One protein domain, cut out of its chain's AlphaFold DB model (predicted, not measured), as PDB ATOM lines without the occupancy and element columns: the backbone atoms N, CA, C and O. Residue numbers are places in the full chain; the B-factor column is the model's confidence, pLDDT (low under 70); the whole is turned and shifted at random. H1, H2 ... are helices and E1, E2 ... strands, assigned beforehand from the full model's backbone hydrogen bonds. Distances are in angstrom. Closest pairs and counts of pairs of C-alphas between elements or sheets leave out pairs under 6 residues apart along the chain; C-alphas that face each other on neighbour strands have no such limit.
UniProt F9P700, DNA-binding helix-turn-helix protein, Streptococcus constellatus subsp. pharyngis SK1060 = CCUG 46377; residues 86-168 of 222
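Overview. This is residues 86 to 168 of the 222 residues of the protein "DNA-binding helix-turn-helix protein" of Streptococcus constellatus subsp. pharyngis SK1060 = CCUG 46377 (UniProt F9P700). A small head of four helices has a long, thin arm: the hairpin of strands E1 and E2 reaches away from it and makes much of the length. The longest helix, H3, leads from the arm into the head; H1 crosses it there, H4 folds back beside its far part, and H2 packs on its near part. The printed part has 83 residues, in the order H1, H2, E1, E2, H3, H4, with E1 and E2 an antiparallel sheet of two strands; the class is mostly helix. The whole is loose, with a radius of gyration of the C-alphas of 16.1 A, and elongated, spanning 54 by 29 by 18 A.

Arrangement. Start with H1, residues 86 to 101, and set it beside the hub H3, residues 138 to 154: they touch, about perpendicular at 84 degrees, and their closest C-alphas, of Gly 94 and Gly 153, are 3.8 A apart. Next comes H2, residues 107 to 118, close but not clearly touching H1, with the C-alphas of Lys 99 and Leu 107 closest at 6.3 A. H2 touches residues 141 to 145 alone of H3, at a steep tilt of 61 degrees, opposite ways; the C-alphas of Ser 118 and Val 141 are closest, at 6.3 A. Then look at the hairpin of E1, residues 123 to 126, and E2, residues 132 to 135: N 125 and O 133 are 2.9 A apart and N 133 and O 125 2.8 A, both within hydrogen-bond range. E1 is apart from H3. H4, residues 157 to 166, forms a helical hairpin with H3, at a shallow tilt of 22 degrees, opposite ways; it touches residues 148 to 153 alone of H3, with the C-alphas of Ile 152 and Gln 160 closest at 5.0 A. H1 touches H4 with residues 98 to 101 alone, the C-alphas of Leu 101 and Glu 161 being closest at 5.8 A. Every O i to N i+4 pair is within hydrogen-bond range in H2 and H3, against 10 of 12 in H1 and 4 of 6 in H4.

Along the chain. Find C-alpha 86 at (-30.582, 14.238, -10.431); from there H1 runs 21.7 A to residue 101. H2 covers 16.0 A, E1 10.2 A and E2 10.0 A. H3 runs 24.8 A from C-alpha 138 at (-45.737, 22.330, -29.631), and H4 ends 14.5 A from its start, at C-alpha 166 (-52.794, 7.583, -17.498).

Size, cuts and confidence. The C-alphas farthest apart, of Asn 129 and Lys 157, are 54.2 A apart. The printed part has no cut, and its five links are tight. Mean pLDDT of the printed part is 85.4; residues 86, 126, 131 to 132, 139 and 141 to 142 are under 70.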
ATOM      1  N   GLU A  86     -29.582  15.185 -10.908       60.94
ATOM      2  CA  GLU A  86     -30.582  14.238 -10.431       60.94
ATOM      3  C   GLU A  86     -31.867  14.217 -11.283       60.94
ATOM      4  O   GLU A  86     -32.322  13.137 -11.648       60.94
ATOM      5  N   ASP A  87     -32.426  15.364 -11.679       76.75
ATOM      6  CA  ASP A  87     -33.667  15.414 -12.465       76.75
ATOM      7  C   ASP A  87     -33.471  14.938 -13.909       76.75
ATOM      8  O   ASP A  87     -34.345  14.265 -14.461       76.75
ATOM      9  N   LYS A  88     -32.311  15.221 -14.523       80.44
ATOM     10  CA  LYS A  88     -31.982  14.703 -15.867       80.44
ATOM     11  C   LYS A  88     -31.868  13.178 -15.864       80.44
ATOM     12  O   LYS A  88     -32.357  12.519 -16.786       80.44
ATOM     13  N   GLU A  89     -31.260  12.612 -14.825       84.44
ATOM     14  CA  GLU A  89     -31.164  11.161 -14.686       84.44
ATOM     15  C   GLU A  89     -32.535  10.537 -14.385       84.44
ATOM     16  O   GLU A  89     -32.864   9.501 -14.962       84.44
ATOM     17  N   LEU A  90     -33.385  11.191 -13.583       89.00
ATOM     18  CA  LEU A  90     -34.763  10.746 -13.336       89.00
ATOM     19  C   LEU A  90     -35.627  10.771 -14.602       89.00
ATOM     20  O   LEU A  90     -36.346   9.805 -14.853       89.00
ATOM     21  N   ILE A  91     -35.527  11.809 -15.440       88.75
ATOM     22  CA  ILE A  91     -36.203  11.848 -16.749       88.75
ATOM     23  C   ILE A  91     -35.767  10.657 -17.603       88.75
ATOM     24  O   ILE A  91     -36.600   9.947 -18.169       88.75
ATOM     25  N   LYS A  92     -34.458  10.412 -17.691       89.94
ATOM     26  CA  LYS A  92     -33.914   9.298 -18.470       89.94
ATOM     27  C   LYS A  92     -34.400   7.951 -17.934       89.94
ATOM     28  O   LYS A  92     -34.810   7.100 -18.719       89.94
ATOM     29  N   GLN A  93     -34.402   7.771 -16.615       92.38
ATOM     30  CA  GLN A  93     -34.934   6.571 -15.971       92.38
ATOM     31  C   GLN A  93     -36.423   6.392 -16.264       92.38
ATOM     32  O   GLN A  93     -36.822   5.314 -16.693       92.38
ATOM     33  N   GLY A  94     -37.237   7.438 -16.109       95.56
ATOM     34  CA  GLY A  94     -38.661   7.399 -16.429       95.56
ATOM     35  C   GLY A  94     -38.930   7.036 -17.887       95.56
ATOM     36  O   GLY A  94     -39.790   6.202 -18.174       95.56
ATOM     37  N   ARG A  95     -38.135   7.581 -18.812       95.19
ATOM     38  CA  ARG A  95     -38.195   7.245 -20.239       95.19
ATOM     39  C   ARG A  95     -37.881   5.770 -20.515       95.19
ATOM     40  O   ARG A  95     -38.547   5.147 -21.338       95.19
ATOM     41  N   GLU A  96     -36.902   5.185 -19.828       94.69
ATOM     42  CA  GLU A  96     -36.614   3.748 -19.941       94.69
ATOM     43  C   GLU A  96     -37.683   2.882 -19.258       94.69
ATOM     44  O   GLU A  96     -38.075   1.845 -19.798       94.69
ATOM     45  N   LEU A  97     -38.226   3.329 -18.122       96.25
ATOM     46  CA  LEU A  97     -39.316   2.650 -17.420       96.25
ATOM     47  C   LEU A  97     -40.566   2.532 -18.290       96.25
ATOM     48  O   LEU A  97     -41.211   1.489 -18.258       96.25
ATOM     49  N   VAL A  98     -40.885   3.530 -19.120       96.44
ATOM     50  CA  VAL A  98     -42.012   3.443 -20.066       96.44
ATOM     51  C   VAL A  98     -41.914   2.201 -20.955       96.44
ATOM     52  O   VAL A  98     -42.911   1.500 -21.120       96.44
ATOM     53  N   LYS A  99     -40.717   1.854 -21.448       94.50
ATOM     54  CA  LYS A  99     -40.515   0.645 -22.269       94.50
ATOM     55  C   LYS A  99     -40.826  -0.637 -21.494       94.50
ATOM     56  O   LYS A  99     -41.343  -1.594 -22.059       94.50
ATOM     57  N   MET A 100     -40.495  -0.661 -20.203       94.31
ATOM     58  CA  MET A 100     -40.739  -1.813 -19.333       94.31
ATOM     59  C   MET A 100     -42.210  -1.926 -18.920       94.31
ATOM     60  O   MET A 100     -42.753  -3.026 -18.865       94.31
ATOM     61  N   LEU A 101     -42.845  -0.794 -18.611       95.00
ATOM     62  CA  LEU A 101     -44.220  -0.718 -18.116       95.00
ATOM     63  C   LEU A 101     -45.249  -0.915 -19.234       95.00
ATOM     64  O   LEU A 101     -46.351  -1.403 -18.978       95.00
ATOM     65  N   LEU A 102     -44.894  -0.553 -20.467       94.75
ATOM     66  CA  LEU A 102     -45.757  -0.631 -21.642       94.75
ATOM     67  C   LEU A 102     -45.096  -1.475 -22.749       94.75
ATOM     68  O   LEU A 102     -44.806  -0.962 -23.826       94.75
ATOM     69  N   PRO A 103     -44.900  -2.791 -22.537       93.75
ATOM     70  CA  PRO A 103     -44.116  -3.641 -23.443       93.75
ATOM     71  C   PRO A 103     -44.741  -3.832 -24.837       93.75
ATOM     72  O   PRO A 103     -44.087  -4.342 -25.742       93.75
ATOM     73  N   ASN A 104     -46.010  -3.451 -25.012       94.50
ATOM     74  CA  ASN A 104     -46.761  -3.638 -26.256       94.50
ATOM     75  C   ASN A 104     -46.723  -2.420 -27.191       94.50
ATOM     76  O   ASN A 104     -47.331  -2.474 -28.260       94.50
ATOM     77  N   ILE A 105     -46.065  -1.326 -26.800       93.94
ATOM     78  CA  ILE A 105     -45.889  -0.140 -27.644       93.94
ATOM     79  C   ILE A 105     -44.417   0.274 -27.651       93.94
ATOM     80  O   ILE A 105     -43.720   0.134 -26.647       93.94
ATOM     81  N   SER A 106     -43.934   0.782 -28.784       95.31
ATOM     82  CA  SER A 106     -42.606   1.392 -28.842       95.31
ATOM     83  C   SER A 106     -42.607   2.746 -28.134       95.31
ATOM     84  O   SER A 106     -43.656   3.348 -27.886       95.31
ATOM     85  N   LEU A 107     -41.415   3.246 -27.821       93.38
ATOM     86  CA  LEU A 107     -41.284   4.548 -27.184       93.38
ATOM     87  C   LEU A 107     -41.705   5.685 -28.121       93.38
ATOM     88  O   LEU A 107     -42.355   6.626 -27.689       93.38
ATOM     89  N   GLU A 108     -41.417   5.558 -29.413       93.50
ATOM     90  CA  GLU A 108     -41.876   6.495 -30.442       93.50
ATOM     91  C   GLU A 108     -43.405   6.497 -30.523       93.50
ATOM     92  O   GLU A 108     -44.022   7.558 -30.532       93.50
ATOM     93  N   GLN A 109     -44.036   5.316 -30.493       94.12
ATOM     94  CA  GLN A 109     -45.497   5.206 -30.464       94.12
ATOM     95  C   GLN A 109     -46.093   5.829 -29.197       94.12
ATOM     96  O   GLN A 109     -47.143   6.467 -29.262       94.12
ATOM     97  N   PHE A 110     -45.437   5.659 -28.046       95.00
ATOM     98  CA  PHE A 110     -45.833   6.308 -26.799       95.00
ATOM     99  C   PHE A 110     -45.780   7.836 -26.920       95.00
ATOM    100  O   PHE A 110     -46.774   8.498 -26.625       95.00
ATOM    101  N   GLU A 111     -44.657   8.390 -27.384       93.00
ATOM    102  CA  GLU A 111     -44.457   9.836 -27.534       93.00
ATOM    103  C   GLU A 111     -45.466  10.426 -28.534       93.00
ATOM    104  O   GLU A 111     -46.129  11.418 -28.232       93.00
ATOM    105  N   GLU A 112     -45.678   9.776 -29.683       91.25
ATOM    106  CA  GLU A 112     -46.681  10.185 -30.675       91.25
ATOM    107  C   GLU A 112     -48.106  10.189 -30.104       91.25
ATOM    108  O   GLU A 112     -48.863  11.147 -30.304       91.25
ATOM    109  N   LEU A 113     -48.490   9.135 -29.375       91.31
ATOM    110  CA  LEU A 113     -49.802   9.060 -28.734       91.31
ATOM    111  C   LEU A 113     -49.957  10.126 -27.653       91.31
ATOM    112  O   LEU A 113     -50.996  10.786 -27.613       91.31
ATOM    113  N   TYR A 114     -48.937  10.326 -26.819       90.88
ATOM    114  CA  TYR A 114     -48.930  11.366 -25.798       90.88
ATOM    115  C   TYR A 114     -49.124  12.750 -26.420       90.88
ATOM    116  O   TYR A 114     -50.005  13.501 -26.000       90.88
ATOM    117  N   HIS A 115     -48.356  13.065 -27.467       87.81
ATOM    118  CA  HIS A 115     -48.463  14.324 -28.196       87.81
ATOM    119  C   HIS A 115     -49.858  14.525 -28.771       87.81
ATOM    120  O   HIS A 115     -50.436  15.595 -28.607       87.81
ATOM    121  N   LYS A 116     -50.435  13.492 -29.390       87.75
ATOM    122  CA  LYS A 116     -51.788  13.559 -29.953       87.75
ATOM    123  C   LYS A 116     -52.848  13.879 -28.898       87.75
ATOM    124  O   LYS A 116     -53.824  14.557 -29.204       87.75
ATOM    125  N   GLN A 117     -52.690  13.360 -27.686       85.00
ATOM    126  CA  GLN A 117     -53.681  13.497 -26.617       85.00
ATOM    127  C   GLN A 117     -53.485  14.751 -25.769       85.00
ATOM    128  O   GLN A 117     -54.455  15.312 -25.270       85.00
ATOM    129  N   SER A 118     -52.238  15.203 -25.649       82.50
ATOM    130  CA  SER A 118     -51.849  16.401 -24.904       82.50
ATOM    131  C   SER A 118     -51.741  17.647 -25.787       82.50
ATOM    132  O   SER A 118     -51.395  18.719 -25.285       82.50
ATOM    133  N   ALA A 119     -52.015  17.515 -27.092       80.12
ATOM    134  CA  ALA A 119     -51.994  18.606 -28.053       80.12
ATOM    135  C   ALA A 119     -52.937  19.725 -27.608       80.12
ATOM    136  O   ALA A 119     -54.137  19.523 -27.418       80.12
ATOM    137  N   LEU A 120     -52.380  20.924 -27.467       75.69
ATOM    138  CA  LEU A 120     -53.155  22.126 -27.208       75.69
ATOM    139  C   LEU A 120     -53.469  22.808 -28.541       75.69
ATOM    140  O   LEU A 120     -52.572  22.897 -29.383       75.69
ATOM    141  N   PRO A 121     -54.697  23.316 -28.742       76.19
ATOM    142  CA  PRO A 121     -54.987  24.119 -29.919       76.19
ATOM    143  C   PRO A 121     -54.043  25.333 -29.963       76.19
ATOM    144  O   PRO A 121     -53.680  25.851 -28.899       76.19
ATOM    145  N   PRO A 122     -53.648  25.800 -31.160       76.38
ATOM    146  CA  PRO A 122     -52.853  27.011 -31.293       76.38
ATOM    147  C   PRO A 122     -53.529  28.180 -30.580       76.38
ATOM    148  O   PRO A 122     -54.744  28.381 -30.693       76.38
ATOM    149  N   ILE A 123     -52.749  28.962 -29.839       75.50
ATOM    150  CA  ILE A 123     -53.291  30.134 -29.151       75.50
ATOM    151  C   ILE A 123     -53.430  31.237 -30.190       75.50
ATOM    152  O   ILE A 123     -52.439  31.676 -30.775       75.50
ATOM    153  N   THR A 124     -54.663  31.686 -30.419       79.31
ATOM    154  CA  THR A 124     -54.954  32.791 -31.331       79.31
ATOM    155  C   THR A 124     -55.347  34.037 -30.547       79.31
ATOM    156  O   THR A 124     -56.177  33.988 -29.643       79.31
ATOM    157  N   SER A 125     -54.739  35.173 -30.884       71.38
ATOM    158  CA  SER A 125     -55.108  36.478 -30.332       71.38
ATOM    159  C   SER A 125     -55.337  37.469 -31.463       71.38
ATOM    160  O   SER A 125     -54.427  37.692 -32.265       71.38
ATOM    161  N   THR A 126     -56.510  38.094 -31.514       69.38
ATOM    162  CA  THR A 126     -56.818  39.149 -32.487       69.38
ATOM    163  C   THR A 126     -56.771  40.505 -31.795       69.38
ATOM    164  O   THR A 126     -57.471  40.723 -30.809       69.38
ATOM    165  N   ASN A 127     -55.924  41.419 -32.276       73.94
ATOM    166  CA  ASN A 127     -55.862  42.770 -31.714       73.94
ATOM    167  C   ASN A 127     -57.030  43.651 -32.204       73.94
ATOM    168  O   ASN A 127     -57.773  43.279 -33.113       73.94
ATOM    169  N   SER A 128     -57.154  44.857 -31.642       71.75
ATOM    170  CA  SER A 128     -58.176  45.862 -31.997       71.75
ATOM    171  C   SER A 128     -58.229  46.231 -33.484       71.75
ATOM    172  O   SER A 128     -59.214  46.800 -33.940       71.75
ATOM    173  N   ASN A 129     -57.180  45.905 -34.243       75.12
ATOM    174  CA  ASN A 129     -57.048  46.221 -35.659       75.12
ATOM    175  C   ASN A 129     -57.365  45.006 -36.553       75.12
ATOM    176  O   ASN A 129     -57.103  45.048 -37.752       75.12
ATOM    177  N   GLY A 130     -57.882  43.911 -35.982       70.00
ATOM    178  CA  GLY A 130     -58.252  42.697 -36.717       70.00
ATOM    179  C   GLY A 130     -57.074  41.795 -37.103       70.00
ATOM    180  O   GLY A 130     -57.260  40.859 -37.877       70.00
ATOM    181  N   ILE A 131     -55.864  42.039 -36.584       66.88
ATOM    182  CA  ILE A 131     -54.693  41.196 -36.856       66.88
ATOM    183  C   ILE A 131     -54.693  40.023 -35.877       66.88
ATOM    184  O   ILE A 131     -54.498  40.222 -34.675       66.88
ATOM    185  N   THR A 132     -54.863  38.808 -36.399       67.12
ATOM    186  CA  THR A 132     -54.747  37.562 -35.633       67.12
ATOM    187  C   THR A 132     -53.294  37.096 -35.593       67.12
ATOM    188  O   THR A 132     -52.676  36.867 -36.633       67.12
ATOM    189  N   LYS A 133     -52.745  36.950 -34.387       72.25
ATOM    190  CA  LYS A 133     -51.486  36.249 -34.122       72.25
ATOM    191  C   LYS A 133     -51.803  34.832 -33.662       72.25
ATOM    192  O   LYS A 133     -52.667  34.662 -32.809       72.25
ATOM    193  N   GLU A 134     -51.096  33.855 -34.212       75.75
ATOM    194  CA  GLU A 134     -51.167  32.448 -33.819       75.75
ATOM    195  C   GLU A 134     -49.831  32.040 -33.191       75.75
ATOM    196  O   GLU A 134     -48.760  32.370 -33.716       75.75
ATOM    197  N   VAL A 135     -49.895  31.374 -32.041       72.50
ATOM    198  CA  VAL A 135     -48.735  30.862 -31.311       72.50
ATOM    199  C   VAL A 135     -48.740  29.340 -31.371       72.50
ATOM    200  O   VAL A 135     -49.725  28.702 -30.994       72.50
ATOM    201  N   ASP A 136     -47.622  28.779 -31.835       73.50
ATOM    202  CA  ASP A 136     -47.363  27.340 -31.833       73.50
ATOM    203  C   ASP A 136     -47.181  26.836 -30.394       73.50
ATOM    204  O   ASP A 136     -46.317  27.308 -29.654       73.50
ATOM    205  N   THR A 137     -48.007  25.871 -30.002       74.19
ATOM    206  CA  THR A 137     -48.043  25.280 -28.660       74.19
ATOM    207  C   THR A 137     -47.183  24.024 -28.535       74.19
ATOM    208  O   THR A 137     -47.096  23.466 -27.441       74.19
ATOM    209  N   SER A 138     -46.515  23.579 -29.607       72.56
ATOM    210  CA  SER A 138     -45.737  22.330 -29.631       72.56
ATOM    211  C   SER A 138     -44.697  22.260 -28.510       72.56
ATOM    212  O   SER A 138     -44.553  21.220 -27.870       72.56
ATOM    213  N   TYR A 139     -44.027  23.378 -28.207       65.75
ATOM    214  CA  TYR A 139     -43.066  23.472 -27.103       65.75
ATOM    215  C   TYR A 139     -43.683  23.088 -25.743       65.75
ATOM    216  O   TYR A 139     -43.107  22.276 -25.022       65.75
ATOM    217  N   ILE A 140     -44.894  23.572 -25.441       70.94
ATOM    218  CA  ILE A 140     -45.610  23.245 -24.196       70.94
ATOM    219  C   ILE A 140     -45.875  21.737 -24.121       70.94
ATOM    220  O   ILE A 140     -45.800  21.134 -23.053       70.94
ATOM    221  N   VAL A 141     -46.190  21.105 -25.253       68.94
ATOM    222  CA  VAL A 141     -46.450  19.662 -25.296       68.94
ATOM    223  C   VAL A 141     -45.167  18.861 -25.033       68.94
ATOM    224  O   VAL A 141     -45.219  17.873 -24.303       68.94
ATOM    225  N   HIS A 142     -44.019  19.287 -25.570       67.62
ATOM    226  CA  HIS A 142     -42.724  18.652 -25.282       67.62
ATOM    227  C   HIS A 142     -42.304  18.814 -23.819       67.62
ATOM    228  O   HIS A 142     -41.890  17.837 -23.202       67.62
ATOM    229  N   GLU A 143     -42.478  20.003 -23.239       71.31
ATOM    230  CA  GLU A 143     -42.196  20.250 -21.819       71.31
ATOM    231  C   GLU A 143     -43.079  19.379 -20.906       71.31
ATOM    232  O   GLU A 143     -42.644  18.836 -19.894       71.31
ATOM    233  N   LYS A 144     -44.341  19.155 -21.281       81.31
ATOM    234  CA  LYS A 144     -45.209  18.233 -20.539       81.31
ATOM    235  C   LYS A 144     -44.755  16.775 -20.651       81.31
ATOM    236  O   LYS A 144     -44.849  16.045 -19.666       81.31
ATOM    237  N   LEU A 145     -44.239  16.349 -21.805       86.94
ATOM    238  CA  LEU A 145     -43.708  14.995 -21.984       86.94
ATOM    239  C   LEU A 145     -42.488  14.747 -21.083       86.94
ATOM    240  O   LEU A 145     -42.416  13.704 -20.431       86.94
ATOM    241  N   THR A 146     -41.561  15.705 -20.985       85.00
ATOM    242  CA  THR A 146     -40.410  15.591 -20.071       85.00
ATOM    243  C   THR A 146     -40.856  15.537 -18.614       85.00
ATOM    244  O   THR A 146     -40.350  14.702 -17.862       85.00
ATOM    245  N   HIS A 147     -41.863  16.327 -18.226       87.44
ATOM    246  CA  HIS A 147     -42.465  16.228 -16.896       87.44
ATOM    247  C   HIS A 147     -43.081  14.848 -16.632       87.44
ATOM    248  O   HIS A 147     -42.891  14.305 -15.549       87.44
ATOM    249  N   ILE A 148     -43.768  14.234 -17.604       93.00
ATOM    250  CA  ILE A 148     -44.299  12.869 -17.451       93.00
ATOM    251  C   ILE A 148     -43.183  11.860 -17.198       93.00
ATOM    252  O   ILE A 148     -43.303  11.042 -16.285       93.00
ATOM    253  N   TYR A 149     -42.082  11.931 -17.947       94.38
ATOM    254  CA  TYR A 149     -40.934  11.069 -17.686       94.38
ATOM    255  C   TYR A 149     -40.352  11.299 -16.294       94.38
ATOM    256  O   TYR A 149     -40.116  10.332 -15.574       94.38
ATOM    257  N   TRP A 150     -40.189  12.552 -15.876       93.12
ATOM    258  CA  TRP A 150     -39.731  12.867 -14.525       93.12
ATOM    259  C   TRP A 150     -40.664  12.288 -13.449       93.12
ATOM    260  O   TRP A 150     -40.196  11.598 -12.542       93.12
ATOM    261  N   PHE A 151     -41.985  12.470 -13.587       93.56
ATOM    262  CA  PHE A 151     -42.978  11.922 -12.657       93.56
ATOM    263  C   PHE A 151     -42.895  10.397 -12.563       93.56
ATOM    264  O   PHE A 151     -42.952   9.852 -11.464       93.56
ATOM    265  N   ILE A 152     -42.734   9.701 -13.690       95.50
ATOM    266  CA  ILE A 152     -42.559   8.242 -13.704       95.50
ATOM    267  C   ILE A 152     -41.241   7.851 -13.024       95.50
ATOM    268  O   ILE A 152     -41.221   6.901 -12.248       95.50
ATOM    269  N   GLY A 153     -40.152   8.578 -13.287       92.88
ATOM    270  CA  GLY A 153     -38.836   8.300 -12.710       92.88
ATOM    271  C   GLY A 153     -38.794   8.444 -11.188       92.88
ATOM    272  O   GLY A 153     -38.169   7.629 -10.513       92.88
ATOM    273  N   VAL A 154     -39.483   9.448 -10.634       92.88
ATOM    274  CA  VAL A 154     -39.491   9.722  -9.186       92.88
ATOM    275  C   VAL A 154     -40.572   8.946  -8.418       92.88
ATOM    276  O   VAL A 154     -40.464   8.760  -7.205       92.88
ATOM    277  N   ALA A 155     -41.629   8.488  -9.093       93.06
ATOM    278  CA  ALA A 155     -42.764   7.846  -8.439       93.06
ATOM    279  C   ALA A 155     -42.424   6.453  -7.863       93.06
ATOM    280  O   ALA A 155     -41.675   5.690  -8.483       93.06
ATOM    281  N   PRO A 156     -43.038   6.055  -6.727       94.19
ATOM    282  CA  PRO A 156     -42.996   4.672  -6.252       94.19
ATOM    283  C   PRO A 156     -43.573   3.701  -7.287       94.19
ATOM    284  O   PRO A 156     -44.464   4.063  -8.058       94.19
ATOM    285  N   LYS A 157     -43.096   2.451  -7.272       89.44
ATOM    286  CA  LYS A 157     -43.365   1.437  -8.305       89.44
ATOM    287  C   LYS A 157     -44.852   1.261  -8.626       89.44
ATOM    288  O   LYS A 157     -45.216   1.110  -9.788       89.44
ATOM    289  N   GLU A 158     -45.708   1.311  -7.613       86.38
ATOM    290  CA  GLU A 158     -47.159   1.150  -7.734       86.38
ATOM    291  C   GLU A 158     -47.806   2.274  -8.558       86.38
ATOM    292  O   GLU A 158     -48.815   2.056  -9.227       86.38
ATOM    293  N   TYR A 159     -47.217   3.471  -8.536       92.81
ATOM    294  CA  TYR A 159     -47.715   4.640  -9.255       92.81
ATOM    295  C   TYR A 159     -47.101   4.788 -10.646       92.81
ATOM    296  O   TYR A 159     -47.727   5.398 -11.509       92.81
ATOM    297  N   GLN A 160     -45.920   4.218 -10.894       94.56
ATOM    298  CA  GLN A 160     -45.241   4.325 -12.190       94.56
ATOM    299  C   GLN A 160     -46.112   3.790 -13.334       94.56
ATOM    300  O   GLN A 160     -46.318   4.469 -14.338       94.56
ATOM    301  N   GLU A 161     -46.678   2.591 -13.160       91.44
ATOM    302  CA  GLU A 161     -47.552   1.971 -14.161       91.44
ATOM    303  C   GLU A 161     -48.834   2.786 -14.378       91.44
ATOM    304  O   GLU A 161     -49.272   2.973 -15.515       91.44
ATOM    305  N   MET A 162     -49.415   3.305 -13.291       94.12
ATOM    306  CA  MET A 162     -50.596   4.162 -13.351       94.12
ATOM    307  C   MET A 162     -50.300   5.433 -14.146       94.12
ATOM    308  O   MET A 162     -51.055   5.746 -15.056       94.12
ATOM    309  N   LEU A 163     -49.203   6.130 -13.845       95.25
ATOM    310  CA  LEU A 163     -48.804   7.362 -14.528       95.25
ATOM    311  C   LEU A 163     -48.555   7.126 -16.021       95.25
ATOM    312  O   LEU A 163     -49.084   7.872 -16.843       95.25
ATOM    313  N   ALA A 164     -47.831   6.057 -16.371       94.25
ATOM    314  CA  ALA A 164     -47.535   5.712 -17.761       94.25
ATOM    315  C   ALA A 164     -48.801   5.381 -18.573       94.25
ATOM    316  O   ALA A 164     -48.929   5.776 -19.730       94.25
ATOM    317  N   LYS A 165     -49.762   4.665 -17.977       94.00
ATOM    318  CA  LYS A 165     -51.044   4.370 -18.636       94.00
ATOM    319  C   LYS A 165     -51.946   5.596 -18.685       94.00
ATOM    320  O   LYS A 165     -52.564   5.851 -19.710       94.00
ATOM    321  N   TRP A 166     -51.999   6.365 -17.601       93.88
ATOM    322  CA  TRP A 166     -52.794   7.583 -17.498       93.88
ATOM    323  C   TRP A 166     -52.374   8.621 -18.536       93.88
ATOM    324  O   TRP A 166     -53.235   9.237 -19.153       93.88
ATOM    325  N   SER A 167     -51.075   8.782 -18.804       92.44
ATOM    326  CA  SER A 167     -50.586   9.724 -19.819       92.44
ATOM    327  C   SER A 167     -51.015   9.376 -21.250       92.44
ATOM    328  O   SER A 167     -50.912  10.223 -22.130       92.44
ATOM    329  N   LEU A 168     -51.496   8.151 -21.492       92.25
ATOM    330  CA  LEU A 168     -52.011   7.683 -22.782       92.25
ATOM    331  C   LEU A 168     -53.537   7.723 -22.894       92.25
ATOM    332  O   LEU A 168     -54.082   7.143 -23.838       92.25
TER     333      LEU A 168